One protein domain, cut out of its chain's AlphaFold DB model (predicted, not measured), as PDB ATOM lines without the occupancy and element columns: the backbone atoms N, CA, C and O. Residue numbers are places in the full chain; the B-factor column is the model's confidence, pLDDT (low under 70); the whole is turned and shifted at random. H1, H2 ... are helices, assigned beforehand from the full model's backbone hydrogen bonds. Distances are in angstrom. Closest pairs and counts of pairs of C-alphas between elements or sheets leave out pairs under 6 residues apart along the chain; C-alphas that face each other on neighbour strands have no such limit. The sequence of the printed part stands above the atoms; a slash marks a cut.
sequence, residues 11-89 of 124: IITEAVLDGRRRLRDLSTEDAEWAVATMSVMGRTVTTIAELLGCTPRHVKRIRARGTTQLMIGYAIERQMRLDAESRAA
ATOM      1  N   ILE A  11     577.687 515.748 395.796       92.25
ATOM      2  CA  ILE A  11     578.919 515.108 396.281       92.25
ATOM      3  C   ILE A  11     578.622 514.179 397.462       92.25
ATOM      4  O   ILE A  11     579.252 513.132 397.607       92.25
ATOM      5  N   ILE A  12     577.621 514.509 398.283       94.00
ATOM      6  CA  ILE A  12     577.191 513.658 399.398       94.00
ATOM      7  C   ILE A  12     576.752 512.279 398.901       94.00
ATOM      8  O   ILE A  12     577.138 511.263 399.481       94.00
ATOM      9  N   THR A  13     575.975 512.228 397.815       94.81
ATOM     10  CA  THR A  13     575.494 510.949 397.279       94.81
ATOM     11  C   THR A  13     576.657 510.121 396.735       94.81
ATOM     12  O   THR A  13     576.736 508.927 397.017       94.81
ATOM     13  N   GLU A  14     577.598 510.744 396.025       95.31
ATOM     14  CA  GLU A  14     578.811 510.077 395.530       95.31
ATOM     15  C   GLU A  14     579.676 509.542 396.678       95.31
ATOM     16  O   GLU A  14     580.095 508.387 396.660       95.31
ATOM     17  N   ALA A  15     579.865 510.330 397.738       96.81
ATOM     18  CA  ALA A  15     580.620 509.908 398.912       96.81
ATOM     19  C   ALA A  15     579.982 508.705 399.631       96.81
ATOM     20  O   ALA A  15     580.706 507.867 400.173       96.81
ATOM     21  N   VAL A  16     578.648 508.599 399.638       97.38
ATOM     22  CA  VAL A  16     577.934 507.417 400.151       97.38
ATOM     23  C   VAL A  16     578.122 506.216 399.222       97.38
ATOM     24  O   VAL A  16     578.404 505.119 399.703       97.38
ATOM     25  N   LEU A  17     578.003 506.406 397.904       96.81
ATOM     26  CA  LEU A  17     578.198 505.339 396.914       96.81
ATOM     27  C   LEU A  17     579.614 504.753 396.968       96.81
ATOM     28  O   LEU A  17     579.777 503.540 396.859       96.81
ATOM     29  N   ASP A  18     580.610 505.598 397.225       96.88
ATOM     30  CA  ASP A  18     582.008 505.206 397.401       96.88
ATOM     31  C   ASP A  18     582.318 504.650 398.803       96.88
ATOM     32  O   ASP A  18     583.466 504.329 399.114       96.88
ATOM     33  N   GLY A  19     581.324 504.581 399.695       95.31
ATOM     34  CA  GLY A  19     581.480 504.086 401.064       95.31
ATOM     35  C   GLY A  19     582.270 505.009 402.002       95.31
ATOM     36  O   GLY A  19     582.627 504.596 403.107       95.31
ATOM     37  N   ARG A  20     582.537 506.258 401.596       96.62
ATOM     38  CA  ARG A  20     583.278 507.262 402.385       96.62
ATOM     39  C   ARG A  20     582.422 507.920 403.469       96.62
ATOM     40  O   ARG A  20     582.962 508.476 404.424       96.62
ATOM     41  N   ARG A  21     581.097 507.886 403.319       96.44
ATOM     42  CA  ARG A  21     580.118 508.406 404.283       96.44
ATOM     43  C   ARG A  21     579.053 507.358 404.573       96.44
ATOM     44  O   ARG A  21     578.569 506.692 403.664       96.44
ATOM     45  N   ARG A  22     578.667 507.241 405.842       96.94
ATOM     46  CA  ARG A  22     577.537 506.427 406.312       96.94
ATOM     47  C   ARG A  22     576.487 507.325 406.948       96.94
ATOM     48  O   ARG A  22     576.749 508.489 407.221       96.94
ATOM     49  N   LEU A  23     575.320 506.769 407.268       96.94
ATOM     50  CA  LEU A  23     574.202 507.516 407.853       96.94
ATOM     51  C   LEU A  23     574.595 508.358 409.078       96.94
ATOM     52  O   LEU A  23     574.121 509.474 409.231       96.94
ATOM     53  N   ARG A  24     575.467 507.827 409.943       96.69
ATOM     54  CA  ARG A  24     575.927 508.508 411.167       96.69
ATOM     55  C   ARG A  24     576.784 509.754 410.906       96.69
ATOM     56  O   ARG A  24     576.991 510.534 411.824       96.69
ATOM     57  N   ASP A  25     577.317 509.882 409.693       96.31
ATOM     58  CA  ASP A  25     578.210 510.965 409.285       96.31
ATOM     59  C   ASP A  25     577.446 512.087 408.553       96.31
ATOM     60  O   ASP A  25     578.068 513.040 408.089       96.31
ATOM     61  N   LEU A  26     576.123 511.948 408.396       95.12
ATOM     62  CA  LEU A  26     575.269 512.845 407.620       95.12
ATOM     63  C   LEU A  26     574.338 513.648 408.531       95.12
ATOM     64  O   LEU A  26     573.866 513.147 409.556       95.12
ATOM     65  N   SER A  27     574.032 514.879 408.118       94.94
ATOM     66  CA  SER A  27     572.897 515.622 408.667       94.94
ATOM     67  C   SER A  27     571.573 514.934 408.296       94.94
ATOM     68  O   SER A  27     571.532 513.997 407.489       94.94
ATOM     69  N   THR A  28     570.470 515.382 408.896       95.00
ATOM     70  CA  THR A  28     569.149 514.823 408.581       95.00
ATOM     71  C   THR A  28     568.810 515.069 407.113       95.00
ATOM     72  O   THR A  28     568.401 514.148 406.409       95.00
ATOM     73  N   GLU A  29     569.041 516.290 406.657       95.56
ATOM     74  CA  GLU A  29     568.776 516.776 405.313       95.56
ATOM     75  C   GLU A  29     569.665 516.064 404.285       95.56
ATOM     76  O   GLU A  29     569.173 515.606 403.255       95.56
ATOM     77  N   ASP A  30     570.946 515.851 404.598       96.44
ATOM     78  CA  ASP A  30     571.876 515.125 403.723       96.44
ATOM     79  C   ASP A  30     571.512 513.642 403.594       96.44
ATOM     80  O   ASP A  30     571.608 513.061 402.510       96.44
ATOM     81  N   ALA A  31     571.064 513.011 404.684       96.94
ATOM     82  CA  ALA A  31     570.581 511.637 404.645       96.94
ATOM     83  C   ALA A  31     569.298 511.512 403.806       96.94
ATOM     84  O   ALA A  31     569.149 510.561 403.033       96.94
ATOM     85  N   GLU A  32     568.379 512.471 403.935       97.50
ATOM     86  CA  GLU A  32     567.167 512.553 403.117       97.50
ATOM     87  C   GLU A  32     567.500 512.739 401.636       97.50
ATOM     88  O   GLU A  32     566.978 512.000 400.796       97.50
ATOM     89  N   TRP A  33     568.429 513.643 401.322       97.12
ATOM     90  CA  TRP A  33     568.892 513.905 399.963       97.12
ATOM     91  C   TRP A  33     569.597 512.702 399.334       97.12
ATOM     92  O   TRP A  33     569.300 512.333 398.193       97.12
ATOM     93  N   ALA A  34     570.479 512.034 400.081       97.25
ATOM     94  CA  ALA A  34     571.162 510.832 399.619       97.25
ATOM     95  C   ALA A  34     570.159 509.707 399.314       97.25
ATOM     96  O   ALA A  34     570.231 509.066 398.261       97.25
ATOM     97  N   VAL A  35     569.175 509.484 400.197       97.81
ATOM     98  CA  VAL A  35     568.107 508.498 399.968       97.81
ATOM     99  C   VAL A  35     567.256 508.881 398.759       97.81
ATOM    100  O   VAL A  35     566.966 508.007 397.939       97.81
ATOM    101  N   ALA A  36     566.863 510.148 398.617       97.62
ATOM    102  CA  ALA A  36     566.087 510.633 397.479       97.62
ATOM    103  C   ALA A  36     566.825 510.398 396.153       97.62
ATOM    104  O   ALA A  36     566.295 509.743 395.255       97.62
ATOM    105  N   THR A  37     568.081 510.833 396.069       96.75
ATOM    106  CA  THR A  37     568.903 510.717 394.858       96.75
ATOM    107  C   THR A  37     569.145 509.257 394.484       96.75
ATOM    108  O   THR A  37     568.852 508.853 393.360       96.75
ATOM    109  N   MET A  38     569.570 508.413 395.432       97.00
ATOM    110  CA  MET A  38     569.763 506.980 395.165       97.00
ATOM    111  C   MET A  38     568.464 506.273 394.752       97.00
ATOM    112  O   MET A  38     568.502 505.300 393.999       97.00
ATOM    113  N   SER A  39     567.308 506.760 395.216       97.00
ATOM    114  CA  SER A  39     566.000 506.245 394.798       97.00
ATOM    115  C   SER A  39     565.709 506.546 393.331       97.00
ATOM    116  O   SER A  39     565.259 505.653 392.618       97.00
ATOM    117  N   VAL A  40     566.000 507.770 392.879       96.50
ATOM    118  CA  VAL A  40     565.862 508.176 391.472       96.50
ATOM    119  C   VAL A  40     566.844 507.419 390.578       96.50
ATOM    120  O   VAL A  40     566.475 506.994 389.489       96.50
ATOM    121  N   MET A  41     568.047 507.126 391.077       94.38
ATOM    122  CA  MET A  41     569.024 506.252 390.408       94.38
ATOM    123  C   MET A  41     568.593 504.771 390.336       94.38
ATOM    124  O   MET A  41     569.358 503.929 389.867       94.38
ATOM    125  N   GLY A  42     567.412 504.413 390.851       96.50
ATOM    126  CA  GLY A  42     566.876 503.053 390.798       96.50
ATOM    127  C   GLY A  42     567.467 502.086 391.829       96.50
ATOM    128  O   GLY A  42     567.269 500.875 391.715       96.50
ATOM    129  N   ARG A  43     568.185 502.569 392.854       97.25
ATOM    130  CA  ARG A  43     568.705 501.693 393.916       97.25
ATOM    131  C   ARG A  43     567.564 501.162 394.786       97.25
ATOM    132  O   ARG A  43     566.626 501.879 395.148       97.25
ATOM    133  N   THR A  44     567.664 499.887 395.156       98.25
ATOM    134  CA  THR A  44     566.679 499.251 396.039       98.25
ATOM    135  C   THR A  44     566.832 499.745 397.477       98.25
ATOM    136  O   THR A  44     567.900 500.194 397.889       98.25
ATOM    137  N   VAL A  45     565.772 499.609 398.278       98.25
ATOM    138  CA  VAL A  45     565.808 499.949 399.711       98.25
ATOM    139  C   VAL A  45     566.909 499.178 400.445       98.25
ATOM    140  O   VAL A  45     567.577 499.754 401.298       98.25
ATOM    141  N   THR A  46     567.101 497.897 400.120       98.38
ATOM    142  CA  THR A  46     568.133 497.054 400.739       98.38
ATOM    143  C   THR A  46     569.528 497.558 400.389       98.38
ATOM    144  O   THR A  46     570.322 497.796 401.289       98.38
ATOM    145  N   THR A  47     569.780 497.845 399.110       98.50
ATOM    146  CA  THR A  47     571.062 498.402 398.650       98.50
ATOM    147  C   THR A  47     571.366 499.748 399.311       98.50
ATOM    148  O   THR A  47     572.477 499.981 399.769       98.50
ATOM    149  N   ILE A  48     570.374 500.638 399.402       98.50
ATOM    150  CA  ILE A  48     570.539 501.936 400.072       98.50
ATOM    151  C   ILE A  48     570.872 501.740 401.557       98.50
ATOM    152  O   ILE A  48     571.715 502.450 402.101       98.50
ATOM    153  N   ALA A  49     570.226 500.774 402.214       98.56
ATOM    154  CA  ALA A  49     570.473 500.471 403.618       98.56
ATOM    155  C   ALA A  49     571.900 499.952 403.846       98.56
ATOM    156  O   ALA A  49     572.563 500.393 404.784       98.56
ATOM    157  N   GLU A  50     572.392 499.077 402.968       98.31
ATOM    158  CA  GLU A  50     573.769 498.572 402.992       98.31
ATOM    159  C   GLU A  50     574.789 499.707 402.835       98.31
ATOM    160  O   GLU A  50     575.686 499.840 403.669       98.31
ATOM    161  N   LEU A  51     574.604 500.569 401.829       98.31
ATOM    162  CA  LEU A  51     575.482 501.715 401.561       98.31
ATOM    163  C   LEU A  51     575.533 502.691 402.744       98.31
ATOM    164  O   LEU A  51     576.603 503.123 403.167       98.31
ATOM    165  N   LEU A  52     574.377 502.995 403.332       98.19
ATOM    166  CA  LEU A  52     574.281 503.898 404.478       98.19
ATOM    167  C   LEU A  52     574.655 503.235 405.813       98.19
ATOM    168  O   LEU A  52     574.777 503.934 406.822       98.19
ATOM    169  N   GLY A  53     574.845 501.913 405.847       97.81
ATOM    170  CA  GLY A  53     575.110 501.159 407.071       97.81
ATOM    171  C   GLY A  53     573.942 501.181 408.060       97.81
ATOM    172  O   GLY A  53     574.162 501.303 409.265       97.81
ATOM    173  N   CYS A  54     572.703 501.111 407.570       98.19
ATOM    174  CA  CYS A  54     571.490 501.133 408.385       98.19
ATOM    175  C   CYS A  54     570.523 500.000 408.000       98.19
ATOM    176  O   CYS A  54     570.847 499.120 407.210       98.19
ATOM    177  N   THR A  55     569.326 499.973 408.597       98.38
ATOM    178  CA  THR A  55     568.323 498.941 408.285       98.38
ATOM    179  C   THR A  55     567.394 499.380 407.146       98.38
ATOM    180  O   THR A  55     567.067 500.566 407.042       98.38
ATOM    181  N   PRO A  56     566.832 498.444 406.353       98.50
ATOM    182  CA  PRO A  56     565.828 498.771 405.334       98.50
ATOM    183  C   PRO A  56     564.609 499.521 405.891       98.50
ATOM    184  O   PRO A  56     564.021 500.369 405.219       98.50
ATOM    185  N   ARG A  57     564.223 499.245 407.146       98.44
ATOM    186  CA  ARG A  57     563.144 499.970 407.837       98.44
ATOM    187  C   ARG A  57     563.503 501.439 408.055       98.44
ATOM    188  O   ARG A  57     562.626 502.290 407.932       98.44
ATOM    189  N   HIS A  58     564.764 501.738 408.358       98.12
ATOM    190  CA  HIS A  58     565.234 503.109 408.516       98.12
ATOM    191  C   HIS A  58     565.142 503.876 407.190       98.12
ATOM    192  O   HIS A  58     564.550 504.950 407.149       98.12
ATOM    193  N   VAL A  59     565.604 503.280 406.087       98.44
ATOM    194  CA  VAL A  59     565.486 503.876 404.743       98.44
ATOM    195  C   VAL A  59     564.026 504.142 404.371       98.44
ATOM    196  O   VAL A  59     563.699 505.226 403.897       98.44
ATOM    197  N   LYS A  60     563.116 503.194 404.641       98.31
ATOM    198  CA  LYS A  60     561.670 503.388 404.424       98.31
ATOM    199  C   LYS A  60     561.113 504.564 405.230       98.31
ATOM    200  O   LYS A  60     560.294 505.311 404.708       98.31
ATOM    201  N   ARG A  61     561.560 504.742 406.480       98.31
ATOM    202  CA  ARG A  61     561.158 505.884 407.315       98.31
ATOM    203  C   ARG A  61     561.653 507.209 406.756       98.31
ATOM    204  O   ARG A  61     560.880 508.153 406.777       98.31
ATOM    205  N   ILE A  62     562.898 507.269 406.279       98.06
ATOM    206  CA  ILE A  62     563.439 508.462 405.615       98.06
ATOM    207  C   ILE A  62     562.607 508.760 404.366       98.06
ATOM    208  O   ILE A  62     562.020 509.828 404.278       98.06
ATOM    209  N   ARG A  63     562.426 507.778 403.468       96.88
ATOM    210  CA  ARG A  63     561.585 507.928 402.267       96.88
ATOM    211  C   ARG A  63     560.186 508.454 402.573       96.88
ATOM    212  O   ARG A  63     559.670 509.236 401.793       96.88
ATOM    213  N   ALA A  64     559.558 508.027 403.665       97.19
ATOM    214  CA  ALA A  64     558.195 508.438 404.000       97.19
ATOM    215  C   ALA A  64     558.068 509.905 404.462       97.19
ATOM    216  O   ALA A  64     556.948 510.380 404.638       97.19
ATOM    217  N   ARG A  65     559.173 510.626 404.687       97.50
ATOM    218  CA  ARG A  65     559.138 512.034 405.105       97.50
ATOM    219  C   ARG A  65     558.745 512.936 403.939       97.50
ATOM    220  O   ARG A  65     559.190 512.734 402.812       97.50
ATOM    221  N   GLY A  66     557.943 513.963 404.226       96.62
ATOM    222  CA  GLY A  66     557.476 514.914 403.209       96.62
ATOM    223  C   GLY A  66     558.620 515.658 402.516       96.62
ATOM    224  O   GLY A  66     558.615 515.797 401.298       96.62
ATOM    225  N   THR A  67     559.648 516.046 403.268       95.12
ATOM    226  CA  THR A  67     560.878 516.665 402.748       95.12
ATOM    227  C   THR A  67     561.605 515.753 401.761       95.12
ATOM    228  O   THR A  67     561.938 516.179 400.659       95.12
ATOM    229  N   THR A  68     561.757 514.466 402.084       97.06
ATOM    230  CA  THR A  68     562.361 513.485 401.170       97.06
ATOM    231  C   THR A  68     561.544 513.303 399.892       97.06
ATOM    232  O   THR A  68     562.125 513.145 398.823       97.06
ATOM    233  N   GLN A  69     560.210 513.356 399.960       97.00
ATOM    234  CA  GLN A  69     559.362 513.294 398.763       97.00
ATOM    235  C   GLN A  69     559.573 514.505 397.844       97.00
ATOM    236  O   GLN A  69     559.698 514.336 396.632       97.00
ATOM    237  N   LEU A  70     559.697 515.710 398.411       95.25
ATOM    238  CA  LEU A  70     560.040 516.913 397.644       95.25
ATOM    239  C   LEU A  70     561.426 516.789 396.996       95.25
ATOM    240  O   LEU A  70     561.588 517.073 395.809       95.25
ATOM    241  N   MET A  71     562.411 516.291 397.745       96.44
ATOM    242  CA  MET A  71     563.758 516.039 397.231       96.44
ATOM    243  C   MET A  71     563.778 514.994 396.108       96.44
ATOM    244  O   MET A  71     564.552 515.142 395.166       96.44
ATOM    245  N   ILE A  72     562.926 513.962 396.164       96.25
ATOM    246  CA  ILE A  72     562.769 512.995 395.066       96.25
ATOM    247  C   ILE A  72     562.282 513.709 393.804       96.25
ATOM    248  O   ILE A  72     562.868 513.502 392.745       96.25
ATOM    249  N   GLY A  73     561.263 514.569 393.908       95.44
ATOM    250  CA  GLY A  73     560.778 515.367 392.776       95.44
ATOM    251  C   GLY A  73     561.892 516.211 392.150       95.44
ATOM    252  O   GLY A  73     562.145 516.114 390.951       95.44
ATOM    253  N   TYR A  74     562.640 516.936 392.983       94.56
ATOM    254  CA  TYR A  74     563.784 517.733 392.533       94.56
ATOM    255  C   TYR A  74     564.885 516.878 391.877       94.56
ATOM    256  O   TYR A  74     565.440 517.240 390.839       94.56
ATOM    257  N   ALA A  75     565.197 515.712 392.450       94.50
ATOM    258  CA  ALA A  75     566.179 514.789 391.890       94.50
ATOM    259  C   ALA A  75     565.730 514.209 390.534       94.50
ATOM    260  O   ALA A  75     566.566 514.059 389.641       94.50
ATOM    261  N   ILE A  76     564.430 513.938 390.346       95.81
ATOM    262  CA  ILE A  76     563.861 513.518 389.055       95.81
ATOM    263  C   ILE A  76     564.043 514.620 388.010       95.81
ATOM    264  O   ILE A  76     564.581 514.351 386.937       95.81
ATOM    265  N   GLU A  77     563.647 515.856 388.321       94.94
ATOM    266  CA  GLU A  77     563.794 516.994 387.402       94.94
ATOM    267  C   GLU A  77     565.256 517.207 387.000       94.94
ATOM    268  O   GLU A  77     565.577 517.370 385.817       94.94
ATOM    269  N   ARG A  78     566.167 517.136 387.977       91.69
ATOM    270  CA  ARG A  78     567.608 517.224 387.734       91.69
ATOM    271  C   ARG A  78     568.091 516.113 386.801       91.69
ATOM    272  O   ARG A  78     568.837 516.410 385.870       91.69
ATOM    273  N   GLN A  79     567.675 514.865 387.023       91.38
ATOM    274  CA  GLN A  79     568.059 513.737 386.172       91.38
ATOM    275  C   GLN A  79     567.527 513.906 384.743       91.38
ATOM    276  O   GLN A  79     568.286 513.772 383.788       91.38
ATOM    277  N   MET A  80     566.259 514.296 384.588       93.38
ATOM    278  CA  MET A  80     565.656 514.550 383.276       93.38
ATOM    279  C   MET A  80     566.402 515.636 382.496       93.38
ATOM    280  O   MET A  80     566.597 515.503 381.285       93.38
ATOM    281  N   ARG A  81     566.841 516.702 383.179       93.69
ATOM    282  CA  ARG A  81     567.645 517.764 382.565       93.69
ATOM    283  C   ARG A  81     568.991 517.232 382.068       93.69
ATOM    284  O   ARG A  81     569.335 517.471 380.914       93.69
ATOM    285  N   LEU A  82     569.708 516.467 382.893       90.81
ATOM    286  CA  LEU A  82     570.990 515.856 382.514       90.81
ATOM    287  C   LEU A  82     570.842 514.888 381.326       90.81
ATOM    288  O   LEU A  82     571.668 514.887 380.409       90.81
ATOM    289  N   ASP A  83     569.763 514.105 381.297       93.31
ATOM    290  CA  ASP A  83     569.465 513.187 380.195       93.31
ATOM    291  C   ASP A  83     569.124 513.948 378.902       93.31
ATOM    292  O   ASP A  83     569.495 513.534 377.801       93.31
ATOM    293  N   ALA A  84     568.409 515.073 379.005       95.56
ATOM    294  CA  ALA A  84     568.117 515.941 377.866       95.56
ATOM    295  C   ALA A  84     569.388 516.600 377.308       95.56
ATOM    296  O   ALA A  84     569.606 516.568 376.095       95.56
ATOM    297  N   GLU A  85     570.250 517.128 378.177       94.94
ATOM    298  CA  GLU A  85     571.548 517.703 377.803       94.94
ATOM    299  C   GLU A  85     572.444 516.663 377.115       94.94
ATOM    300  O   GLU A  85     573.017 516.930 376.057       94.94
ATOM    301  N   SER A  86     572.498 515.445 377.659       94.38
ATOM    302  CA  SER A  86     573.280 514.341 377.091       94.38
ATOM    303  C   SER A  86     572.805 513.969 375.685       94.38
ATOM    304  O   SER A  86     573.620 513.861 374.762       94.38
ATOM    305  N   ARG A  87     571.483 513.854 375.488       95.25
ATOM    306  CA  ARG A  87     570.880 513.596 374.170       95.25
ATOM    307  C   ARG A  87     571.139 514.732 373.182       95.25
ATOM    308  O   ARG A  87     571.462 514.468 372.027       95.25
ATOM    309  N   ALA A  88     571.045 515.987 373.618       96.44
ATOM    310  CA  ALA A  88     571.330 517.143 372.768       96.44
ATOM    311  C   ALA A  88     572.805 517.182 372.327       96.44
ATOM    312  O   ALA A  88     573.110 517.437 371.156       96.44
ATOM    313  N   ALA A  89     573.731 516.870 373.238       96.25
ATOM    314  CA  ALA A  89     575.153 516.779 372.930       96.25
ATOM    315  C   ALA A  89     575.449 515.647 371.934       96.25
ATOM    316  O   ALA A  89     576.248 515.823 371.009       96.25
TER     317      ALA A  89
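AT A GLANCE: This is residues 11 to 89 of the 124 residues of an uncharacterized protein of Corynebacterium xerosis (UniProt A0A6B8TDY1). Four shorter helices, H1 to H4, pack crosswise into a small body with H2 in its middle; the long H5 packs on H2 and then sticks out as an arm with residues 80 to 89. The printed part has 79 residues, with five named helices in the order H1 to H5 and no named strand: all helix. It is compact, with a radius of gyration of the C-alphas of 12.7 A, and spans 40 by 27 by 21 A.

HOW THE PARTS SIT: H1, residues 11 to 17, touches the hub H2, residues 28 to 40, at a steep tilt of 66 degrees; their closest C-alphas, of Thr 13 and Ala 34, are 4.9 A apart. H3, residues 45 to 52, touches H4, residues 56 to 63, about perpendicular at 90 degrees, closest at C-alphas 49 and 56, 5.2 A. H5, residues 66 to 89, touches H2, closest at C-alphas 36 and 72, 4.7 A. Every O i to N i+4 pair in the five helices is within hydrogen-bond range.

IN THESE COORDINATES: H1 begins at C-alpha 11 (578.919, 515.108, 396.281). H2 measures 18.6 A and H5 35.1 A, ending at C-alpha 89 (575.153, 516.779, 372.930).

THE WHOLE: The printed part has no cut and no long link; no printed residue is under 70 in pLDDT.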